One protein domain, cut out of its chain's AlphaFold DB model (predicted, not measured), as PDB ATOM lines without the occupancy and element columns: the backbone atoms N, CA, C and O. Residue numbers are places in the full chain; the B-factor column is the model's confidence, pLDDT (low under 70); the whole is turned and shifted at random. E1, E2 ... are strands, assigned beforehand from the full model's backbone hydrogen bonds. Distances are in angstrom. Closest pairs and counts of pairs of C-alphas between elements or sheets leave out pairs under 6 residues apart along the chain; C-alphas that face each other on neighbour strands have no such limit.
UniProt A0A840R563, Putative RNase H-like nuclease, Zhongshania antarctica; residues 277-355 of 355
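What this domain is: This is residues 277 to 355 of the 355 residues of the protein "Putative RNase H-like nuclease" of Zhongshania antarctica (UniProt A0A840R563). There is little regular structure: a small twisted sheet of three antiparallel strands, E1, E2 and E3, with loop residues 292 to 295 running past E1 and 351 to 353 past E3, while residues 277 to 280 trail away. The printed part has 79 residues and no named helix; the order is E1 E2 E3 along the chain and across the sheet, class all strand, with 16 residues in named elements. It is compact, radius of gyration of the C-alphas 11.5 A, spanning 28 by 28 by 21 A.

How they stand to each other: E1, residues 300 to 304, and E2, residues 317 to 322, form an antiparallel hairpin; N 301 and O 321 are within hydrogen-bond range, 2.8 A. E2 and E3, residues 330 to 334, form another, with N 318 and O 333 at 2.8 A. Together they make a meander, each strand the antiparallel neighbour of the one before.

Where its parts are: E1 spans 12.0 A from C-alpha 300 at (-30.309, 5.672, 43.152), E2 16.1 A, and E3 13.7 A to C-alpha 334 at (-40.340, -3.044, 44.439).

The domain as a whole: The printed part has no cut. The E1 to E2 link is long. Residues 277 to 280 and 313 have pLDDT under 70.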
ATOM      1  N   GLY A 277     -46.052   0.876  22.953       28.39
ATOM      2  CA  GLY A 277     -46.625   2.230  22.868       28.39
ATOM      3  C   GLY A 277     -46.136   3.139  24.014       28.39
ATOM      4  O   GLY A 277     -46.286   2.786  25.180       28.39
ATOM      5  N   ILE A 278     -45.500   4.266  23.678       40.44
ATOM      6  CA  ILE A 278     -44.994   5.343  24.565       40.44
ATOM      7  C   ILE A 278     -46.173   6.320  24.796       40.44
ATOM      8  O   ILE A 278     -46.894   6.568  23.838       40.44
ATOM      9  N   THR A 279     -46.528   6.763  26.011       39.94
ATOM     10  CA  THR A 279     -46.030   7.989  26.682       39.94
ATOM     11  C   THR A 279     -46.193   7.935  28.223       39.94
ATOM     12  O   THR A 279     -46.473   6.895  28.820       39.94
ATOM     13  N   GLU A 280     -45.812   9.030  28.871       55.53
ATOM     14  CA  GLU A 280     -45.545   9.292  30.286       55.53
ATOM     15  C   GLU A 280     -46.738   9.077  31.228       55.53
ATOM     16  O   GLU A 280     -47.852   9.416  30.877       55.53
ATOM     17  N   ASP A 281     -46.476   8.514  32.418       71.44
ATOM     18  CA  ASP A 281     -47.285   8.718  33.639       71.44
ATOM     19  C   ASP A 281     -46.602   7.995  34.810       71.44
ATOM     20  O   ASP A 281     -47.038   6.953  35.313       71.44
ATOM     21  N   PHE A 282     -45.432   8.499  35.209       85.38
ATOM     22  CA  PHE A 282     -44.836   8.094  36.478       85.38
ATOM     23  C   PHE A 282     -45.363   9.017  37.574       85.38
ATOM     24  O   PHE A 282     -45.203  10.231  37.506       85.38
ATOM     25  N   ARG A 283     -45.987   8.427  38.593       91.94
ATOM     26  CA  ARG A 283     -46.529   9.132  39.762       91.94
ATOM     27  C   ARG A 283     -45.733   8.815  41.022       91.94
ATOM     28  O   ARG A 283     -45.041   7.794  41.096       91.94
ATOM     29  N   ASN A 284     -45.882   9.677  42.025       90.50
ATOM     30  CA  ASN A 284     -45.382   9.434  43.372       90.50
ATOM     31  C   ASN A 284     -45.991   8.161  43.974       90.50
ATOM     32  O   ASN A 284     -47.152   7.820  43.725       90.50
ATOM     33  N   GLY A 285     -45.199   7.471  44.788       85.44
ATOM     34  CA  GLY A 285     -45.716   6.511  45.747       85.44
ATOM     35  C   GLY A 285     -46.312   7.190  46.978       85.44
ATOM     36  O   GLY A 285     -46.407   8.412  47.063       85.44
ATOM     37  N   THR A 286     -46.747   6.381  47.940       86.12
ATOM     38  CA  THR A 286     -47.452   6.851  49.145       86.12
ATOM     39  C   THR A 286     -46.530   7.037  50.351       86.12
ATOM     40  O   THR A 286     -47.004   7.366  51.434       86.12
ATOM     41  N   THR A 287     -45.228   6.786  50.202       83.25
ATOM     42  CA  THR A 287     -44.223   6.911  51.269       83.25
ATOM     43  C   THR A 287     -43.077   7.802  50.812       83.25
ATOM     44  O   THR A 287     -42.802   7.898  49.620       83.25
ATOM     45  N   GLN A 288     -42.333   8.377  51.759       88.56
ATOM     46  CA  GLN A 288     -41.165   9.213  51.456       88.56
ATOM     47  C   GLN A 288     -40.151   8.518  50.530       88.56
ATOM     48  O   GLN A 288     -39.615   9.142  49.620       88.56
ATOM     49  N   THR A 289     -39.915   7.218  50.729       90.50
ATOM     50  CA  THR A 289     -38.956   6.425  49.941       90.50
ATOM     51  C   THR A 289     -39.459   6.050  48.547       90.50
ATOM     52  O   THR A 289     -38.705   5.492  47.760       90.50
ATOM     53  N   THR A 290     -40.730   6.317  48.239       92.38
ATOM     54  CA  THR A 290     -41.364   5.993  46.952       92.38
ATOM     55  C   THR A 290     -41.778   7.242  46.163       92.38
ATOM     56  O   THR A 290     -42.317   7.132  45.061       92.38
ATOM     57  N   THR A 291     -41.501   8.436  46.693       91.31
ATOM     58  CA  THR A 291     -41.707   9.727  46.025       91.31
ATOM     59  C   THR A 291     -40.645   9.956  44.947       91.31
ATOM     60  O   THR A 291     -39.471   9.634  45.131       91.31
ATOM     61  N   ILE A 292     -41.050  10.526  43.812       93.56
ATOM     62  CA  ILE A 292     -40.158  10.942  42.727       93.56
ATOM     63  C   ILE A 292     -39.098  11.895  43.286       93.56
ATOM     64  O   ILE A 292     -39.403  12.812  44.043       93.56
ATOM     65  N   GLY A 293     -37.839  11.656  42.923       88.62
ATOM     66  CA  GLY A 293     -36.699  12.434  43.400       88.62
ATOM     67  C   GLY A 293     -36.068  11.920  44.695       88.62
ATOM     68  O   GLY A 293     -34.954  12.338  44.997       88.62
ATOM     69  N   TYR A 294     -36.692  10.977  45.417       95.25
ATOM     70  CA  TYR A 294     -36.031  10.304  46.541       95.25
ATOM     71  C   TYR A 294     -34.740   9.625  46.066       95.25
ATOM     72  O   TYR A 294     -34.758   8.889  45.076       95.25
ATOM     73  N   ILE A 295     -33.632   9.864  46.771       95.62
ATOM     74  CA  ILE A 295     -32.333   9.237  46.514       95.62
ATOM     75  C   ILE A 295     -31.985   8.362  47.714       95.62
ATOM     76  O   ILE A 295     -31.977   8.828  48.852       95.62
ATOM     77  N   ASN A 296     -31.714   7.081  47.468       94.31
ATOM     78  CA  ASN A 296     -31.309   6.158  48.525       94.31
ATOM     79  C   ASN A 296     -29.801   6.265  48.844       94.31
ATOM     80  O   ASN A 296     -29.031   6.899  48.122       94.31
ATOM     81  N   LYS A 297     -29.347   5.562  49.892       94.44
ATOM     82  CA  LYS A 297     -27.938   5.563  50.341       94.44
ATOM     83  C   LYS A 297     -26.921   5.048  49.313       94.44
ATOM     84  O   LYS A 297     -25.728   5.258  49.486       94.44
ATOM     85  N   ASN A 298     -27.375   4.334  48.286       95.25
ATOM     86  CA  ASN A 298     -26.516   3.787  47.243       95.25
ATOM     87  C   ASN A 298     -26.519   4.671  45.982       95.25
ATOM     88  O   ASN A 298     -26.016   4.244  44.944       95.25
ATOM     89  N   GLN A 299     -27.046   5.899  46.059       96.31
ATOM     90  CA  GLN A 299     -27.133   6.850  44.950       96.31
ATOM     91  C   GLN A 299     -28.053   6.375  43.815       96.31
ATOM     92  O   GLN A 299     -27.706   6.480  42.637       96.31
ATOM     93  N   GLN A 300     -29.242   5.856  44.143       97.25
ATOM     94  CA  GLN A 300     -30.309   5.672  43.152       97.25
ATOM     95  C   GLN A 300     -31.497   6.575  43.402       97.25
ATOM     96  O   GLN A 300     -32.042   6.610  44.503       97.25
ATOM     97  N   ARG A 301     -31.908   7.265  42.340       97.62
ATOM     98  CA  ARG A 301     -33.036   8.186  42.319       97.62
ATOM     99  C   ARG A 301     -34.303   7.476  41.875       97.62
ATOM    100  O   ARG A 301     -34.298   6.763  40.877       97.62
ATOM    101  N   VAL A 302     -35.403   7.722  42.571       97.44
ATOM    102  CA  VAL A 302     -36.737   7.262  42.179       97.44
ATOM    103  C   VAL A 302     -37.287   8.159  41.075       97.44
ATOM    104  O   VAL A 302     -37.380   9.373  41.240       97.44
ATOM    105  N   LEU A 303     -37.695   7.550  39.962       95.38
ATOM    106  CA  LEU A 303     -38.385   8.213  38.850       95.38
ATOM    107  C   LEU A 303     -39.909   8.003  38.890       95.38
ATOM    108  O   LEU A 303     -40.615   8.577  38.072       95.38
ATOM    109  N   GLY A 304     -40.414   7.208  39.840       94.50
ATOM    110  CA  GLY A 304     -41.842   7.026  40.133       94.50
ATOM    111  C   GLY A 304     -42.377   5.638  39.779       94.50
ATOM    112  O   GLY A 304     -41.623   4.729  39.428       94.50
ATOM    113  N   THR A 305     -43.695   5.460  39.863       94.75
ATOM    114  CA  THR A 305     -44.399   4.214  39.506       94.75
ATOM    115  C   THR A 305     -45.516   4.472  38.501       94.75
ATOM    116  O   THR A 305     -46.162   5.512  38.554       94.75
ATOM    117  N   ARG A 306     -45.819   3.495  37.639       93.69
ATOM    118  CA  ARG A 306     -47.062   3.464  36.839       93.69
ATOM    119  C   ARG A 306     -48.223   2.782  37.573       93.69
ATOM    120  O   ARG A 306     -49.328   2.657  37.066       93.69
ATOM    121  N   GLY A 307     -47.996   2.339  38.811       88.38
ATOM    122  CA  GLY A 307     -48.937   1.534  39.587       88.38
ATOM    123  C   GLY A 307     -49.013   0.072  39.162       88.38
ATOM    124  O   GLY A 307     -49.933  -0.615  39.596       88.38
ATOM    125  N   LYS A 308     -48.066  -0.403  38.345       90.31
ATOM    126  CA  LYS A 308     -47.964  -1.825  38.020       90.31
ATOM    127  C   LYS A 308     -47.616  -2.636  39.271       90.31
ATOM    128  O   LYS A 308     -46.844  -2.144  40.103       90.31
ATOM    129  N   PRO A 309     -48.141  -3.864  39.398       88.94
ATOM    130  CA  PRO A 309     -47.721  -4.779  40.447       88.94
ATOM    131  C   PRO A 309     -46.211  -5.020  40.392       88.94
ATOM    132  O   PRO A 309     -45.643  -5.218  39.319       88.94
ATOM    133  N   GLY A 310     -45.576  -4.976  41.555       88.88
ATOM    134  CA  GLY A 310     -44.229  -5.479  41.761       88.88
ATOM    135  C   GLY A 310     -44.220  -6.999  41.944       88.88
ATOM    136  O   GLY A 310     -45.250  -7.661  41.830       88.88
ATOM    137  N   THR A 311     -43.048  -7.555  42.238       87.25
ATOM    138  CA  THR A 311     -42.888  -8.987  42.536       87.25
ATOM    139  C   THR A 311     -43.127  -9.321  44.008       87.25
ATOM    140  O   THR A 311     -43.347 -10.486  44.331       87.25
ATOM    141  N   ASP A 312     -43.103  -8.322  44.895       78.25
ATOM    142  CA  ASP A 312     -43.394  -8.491  46.322       78.25
ATOM    143  C   ASP A 312     -44.905  -8.388  46.607       78.25
ATOM    144  O   ASP A 312     -45.669  -7.778  45.852       78.25
ATOM    145  N   HIS A 313     -45.352  -8.950  47.736       69.81
ATOM    146  CA  HIS A 313     -46.764  -8.975  48.136       69.81
ATOM    147  C   HIS A 313     -47.390  -7.568  48.172       69.81
ATOM    148  O   HIS A 313     -47.018  -6.732  48.996       69.81
ATOM    149  N   CYS A 314     -48.380  -7.325  47.305       77.12
ATOM    150  CA  CYS A 314     -49.066  -6.035  47.130       77.12
ATOM    151  C   CYS A 314     -48.132  -4.838  46.858       77.12
ATOM    152  O   CYS A 314     -48.547  -3.686  47.011       77.12
ATOM    153  N   ALA A 315     -46.884  -5.078  46.456       83.94
ATOM    154  CA  ALA A 315     -45.964  -4.007  46.119       83.94
ATOM    155  C   ALA A 315     -46.292  -3.430  44.740       83.94
ATOM    156  O   ALA A 315     -46.849  -4.099  43.869       83.94
ATOM    157  N   LYS A 316     -45.905  -2.172  44.531       93.31
ATOM    158  CA  LYS A 316     -45.859  -1.551  43.206       93.31
ATOM    159  C   LYS A 316     -44.422  -1.557  42.699       93.31
ATOM    160  O   LYS A 316     -43.494  -1.394  43.497       93.31
ATOM    161  N   ALA A 317     -44.254  -1.714  41.392       95.69
ATOM    162  CA  ALA A 317     -42.969  -1.554  40.729       95.69
ATOM    163  C   ALA A 317     -42.660  -0.063  40.522       95.69
ATOM    164  O   ALA A 317     -43.519   0.706  40.080       95.69
ATOM    165  N   TYR A 318     -41.436   0.344  40.845       96.81
ATOM    166  CA  TYR A 318     -40.927   1.705  40.677       96.81
ATOM    167  C   TYR A 318     -39.723   1.701  39.756       96.81
ATOM    168  O   TYR A 318     -38.880   0.809  39.835       96.81
ATOM    169  N   LYS A 319     -39.624   2.734  38.923       97.44
ATOM    170  CA  LYS A 319     -38.451   3.006  38.104       97.44
ATOM    171  C   LYS A 319     -37.414   3.750  38.936       97.44
ATOM    172  O   LYS A 319     -37.734   4.784  39.525       97.44
ATOM    173  N   LEU A 320     -36.179   3.264  38.936       97.25
ATOM    174  CA  LEU A 320     -35.016   3.939  39.509       97.25
ATOM    175  C   LEU A 320     -34.012   4.313  38.415       97.25
ATOM    176  O   LEU A 320     -33.997   3.708  37.343       97.25
ATOM    177  N   GLU A 321     -33.160   5.286  38.719       97.31
ATOM    178  CA  GLU A 321     -31.982   5.682  37.947       97.31
ATOM    179  C   GLU A 321     -30.751   5.699  38.856       97.31
ATOM    180  O   GLU A 321     -30.778   6.284  39.941       97.31
ATOM    181  N   CYS A 322     -29.669   5.050  38.431       95.69
ATOM    182  CA  CYS A 322     -28.401   5.103  39.146       95.69
ATOM    183  C   CYS A 322     -27.655   6.409  38.849       95.69
ATOM    184  O   CYS A 322     -27.431   6.741  37.691       95.69
ATOM    185  N   LEU A 323     -27.230   7.109  39.905       92.88
ATOM    186  CA  LEU A 323     -26.497   8.376  39.830       92.88
ATOM    187  C   LEU A 323     -24.975   8.209  39.992       92.88
ATOM    188  O   LEU A 323     -24.268   9.193  40.186       92.88
ATOM    189  N   SER A 324     -24.454   6.979  39.966       89.25
ATOM    190  CA  SER A 324     -23.004   6.762  39.929       89.25
ATOM    191  C   SER A 324     -22.437   7.305  38.617       89.25
ATOM    192  O   SER A 324     -23.026   7.069  37.563       89.25
ATOM    193  N   SER A 325     -21.285   7.978  38.691       78.62
ATOM    194  CA  SER A 325     -20.738   8.856  37.643       78.62
ATOM    195  C   SER A 325     -20.648   8.248  36.235       78.62
ATOM    196  O   SER A 325     -20.690   8.999  35.272       78.62
ATOM    197  N   ASN A 326     -20.587   6.915  36.107       82.31
ATOM    198  CA  ASN A 326     -20.443   6.200  34.830       82.31
ATOM    199  C   ASN A 326     -21.515   5.114  34.580       82.31
ATOM    200  O   ASN A 326     -21.274   4.204  33.794       82.31
ATOM    201  N   CYS A 327     -22.661   5.129  35.273       85.69
ATOM    202  CA  CYS A 327     -23.663   4.056  35.153       85.69
ATOM    203  C   CYS A 327     -24.953   4.500  34.455       85.69
ATOM    204  O   CYS A 327     -25.340   3.912  33.451       85.69
ATOM    205  N   CYS A 328     -25.650   5.505  34.994       86.00
ATOM    206  CA  CYS A 328     -26.930   6.011  34.471       86.00
ATOM    207  C   CYS A 328     -28.027   4.942  34.238       86.00
ATOM    208  O   CYS A 328     -29.054   5.232  33.620       86.00
ATOM    209  N   GLN A 329     -27.848   3.712  34.740       94.25
ATOM    210  CA  GLN A 329     -28.740   2.602  34.430       94.25
ATOM    211  C   GLN A 329     -30.120   2.817  35.043       94.25
ATOM    212  O   GLN A 329     -30.254   3.165  36.224       94.25
ATOM    213  N   ARG A 330     -31.155   2.543  34.243       95.62
ATOM    214  CA  ARG A 330     -32.560   2.630  34.651       95.62
ATOM    215  C   ARG A 330     -33.177   1.247  34.737       95.62
ATOM    216  O   ARG A 330     -33.075   0.458  33.804       95.62
ATOM    217  N   TYR A 331     -33.822   0.954  35.857       95.94
ATOM    218  CA  TYR A 331     -34.342  -0.382  36.139       95.94
ATOM    219  C   TYR A 331     -35.510  -0.333  37.129       95.94
ATOM    220  O   TYR A 331     -35.701   0.665  37.826       95.94
ATOM    221  N   GLY A 332     -36.303  -1.405  37.181       96.25
ATOM    222  CA  GLY A 332     -37.427  -1.510  38.108       96.25
ATOM    223  C   GLY A 332     -37.061  -2.176  39.420       96.25
ATOM    224  O   GLY A 332     -36.208  -3.063  39.462       96.25
ATOM    225  N   THR A 333     -37.757  -1.801  40.486       96.19
ATOM    226  CA  THR A 333     -37.640  -2.430  41.807       96.19
ATOM    227  C   THR A 333     -38.968  -2.349  42.559       96.19
ATOM    228  O   THR A 333     -39.813  -1.513  42.230       96.19
ATOM    229  N   ASN A 334     -39.170  -3.186  43.576       96.00
ATOM    230  CA  ASN A 334     -40.340  -3.044  44.439       96.00
ATOM    231  C   ASN A 334     -40.224  -1.810  45.340       96.00
ATOM    232  O   ASN A 334     -39.152  -1.491  45.848       96.00
ATOM    233  N   GLY A 335     -41.350  -1.147  45.620       91.31
ATOM    234  CA  GLY A 335     -41.387  -0.027  46.574       91.31
ATOM    235  C   GLY A 335     -40.837  -0.368  47.970       91.31
ATOM    236  O   GLY A 335     -40.286   0.493  48.652       91.31
ATOM    237  N   THR A 336     -40.947  -1.636  48.367       90.75
ATOM    238  CA  THR A 336     -40.512  -2.217  49.650       90.75
ATOM    239  C   THR A 336     -39.000  -2.230  49.851       90.75
ATOM    240  O   THR A 336     -38.554  -2.307  50.990       90.75
ATOM    241  N   GLU A 337     -38.199  -2.136  48.786       92.44
ATOM    242  CA  GLU A 337     -36.737  -2.297  48.845       92.44
ATOM    243  C   GLU A 337     -35.963  -1.072  48.333       92.44
ATOM    244  O   GLU A 337     -34.733  -1.063  48.393       92.44
ATOM    245  N   ILE A 338     -36.649  -0.013  47.876       95.62
ATOM    246  CA  ILE A 338     -36.010   1.177  47.278       95.62
ATOM    247  C   ILE A 338     -34.901   1.741  48.174       95.62
ATOM    248  O   ILE A 338     -33.817   2.052  47.687       95.62
ATOM    249  N   TYR A 339     -35.130   1.827  49.486       92.31
ATOM    250  CA  TYR A 339     -34.201   2.436  50.447       92.31
ATOM    251  C   TYR A 339     -32.855   1.691  50.594       92.31
ATOM    252  O   TYR A 339     -31.860   2.289  51.005       92.31
ATOM    253  N   ILE A 340     -32.803   0.398  50.250       92.69
ATOM    254  CA  ILE A 340     -31.595  -0.451  50.326       92.69
ATOM    255  C   ILE A 340     -31.111  -0.939  48.966       92.69
ATOM    256  O   ILE A 340     -30.057  -1.579  48.895       92.69
ATOM    257  N   ARG A 341     -31.861  -0.661  47.896       95.56
ATOM    258  CA  ARG A 341     -31.576  -1.186  46.565       95.56
ATOM    259  C   ARG A 341     -30.167  -0.801  46.122       95.56
ATOM    260  O   ARG A 341     -29.736   0.307  46.391       95.56
ATOM    261  N   LYS A 342     -29.460  -1.716  45.459       96.62
ATOM    262  CA  LYS A 342     -28.196  -1.456  44.750       96.62
ATOM    263  C   LYS A 342     -28.422  -1.542  43.245       96.62
ATOM    264  O   LYS A 342     -29.289  -2.314  42.811       96.62
ATOM    265  N   CYS A 343     -27.644  -0.783  42.477       95.19
ATOM    266  CA  CYS A 343     -27.681  -0.827  41.018       95.19
ATOM    267  C   CYS A 343     -27.241  -2.213  40.501       95.19
ATOM    268  O   CYS A 343     -26.184  -2.693  40.921       95.19
ATOM    269  N   PRO A 344     -28.014  -2.863  39.608       93.88
ATOM    270  CA  PRO A 344     -27.618  -4.140  39.018       93.88
ATOM    271  C   PRO A 344     -26.345  -4.056  38.177       93.88
ATOM    272  O   PRO A 344     -25.597  -5.021  38.135       93.88
ATOM    273  N   GLU A 345     -26.093  -2.906  37.551       94.06
ATOM    274  CA  GLU A 345     -24.996  -2.746  36.596       94.06
ATOM    275  C   GLU A 345     -23.649  -2.525  37.294       94.06
ATOM    276  O   GLU A 345     -22.688  -3.242  37.050       94.06
ATOM    277  N   CYS A 346     -23.569  -1.550  38.208       91.31
ATOM    278  CA  CYS A 346     -22.286  -1.105  38.763       91.31
ATOM    279  C   CYS A 346     -22.072  -1.428  40.250       91.31
ATOM    280  O   CYS A 346     -21.010  -1.136  40.790       91.31
ATOM    281  N   GLN A 347     -23.069  -1.988  40.943       92.69
ATOM    282  CA  GLN A 347     -23.010  -2.221  42.397       92.69
ATOM    283  C   GLN A 347     -23.350  -3.662  42.804       92.69
ATOM    284  O   GLN A 347     -23.590  -3.926  43.986       92.69
ATOM    285  N   GLY A 348     -23.421  -4.591  41.842       91.38
ATOM    286  CA  GLY A 348     -23.761  -5.996  42.095       91.38
ATOM    287  C   GLY A 348     -25.180  -6.196  42.642       91.38
ATOM    288  O   GLY A 348     -25.435  -7.120  43.413       91.38
ATOM    289  N   GLY A 349     -26.107  -5.289  42.319       90.94
ATOM    290  CA  GLY A 349     -27.508  -5.412  42.707       90.94
ATOM    291  C   GLY A 349     -28.228  -6.541  41.963       90.94
ATOM    292  O   GLY A 349     -27.836  -6.951  40.878       90.94
ATOM    293  N   ARG A 350     -29.352  -7.018  42.512       92.94
ATOM    294  CA  ARG A 350     -30.234  -7.968  41.803       92.94
ATOM    295  C   ARG A 350     -30.724  -7.380  40.466       92.94
ATOM    296  O   ARG A 350     -30.886  -6.157  40.415       92.94
ATOM    297  N   PRO A 351     -31.052  -8.184  39.439       94.56
ATOM    298  CA  PRO A 351     -31.658  -7.689  38.198       94.56
ATOM    299  C   PRO A 351     -32.916  -6.843  38.439       94.56
ATOM    300  O   PRO A 351     -33.601  -7.003  39.452       94.56
ATOM    301  N   GLY A 352     -33.202  -5.911  37.530       93.31
ATOM    302  CA  GLY A 352     -34.417  -5.098  37.595       93.31
ATOM    303  C   GLY A 352     -35.680  -5.897  37.271       93.31
ATOM    304  O   GLY A 352     -35.627  -6.869  36.520       93.31
ATOM    305  N   ILE A 353     -36.822  -5.459  37.799       93.25
ATOM    306  CA  ILE A 353     -38.150  -5.987  37.434       93.25
ATOM    307  C   ILE A 353     -38.830  -5.090  36.383       93.25
ATOM    308  O   ILE A 353     -38.424  -3.937  36.224       93.25
ATOM    309  N   PRO A 354     -39.870  -5.560  35.670       91.50
ATOM    310  CA  PRO A 354     -40.711  -4.694  34.839       91.50
ATOM    311  C   PRO A 354     -41.429  -3.610  35.667       91.50
ATOM    312  O   PRO A 354     -41.840  -3.879  36.794       91.50
ATOM    313  N   TYR A 355     -41.610  -2.404  35.111       86.81
ATOM    314  CA  TYR A 355     -42.218  -1.245  35.794       86.81
ATOM    315  C   TYR A 355     -43.158  -0.403  34.917       86.81
ATOM    316  O   TYR A 355     -43.168  -0.547  33.665       86.81
TER     317      TYR A 355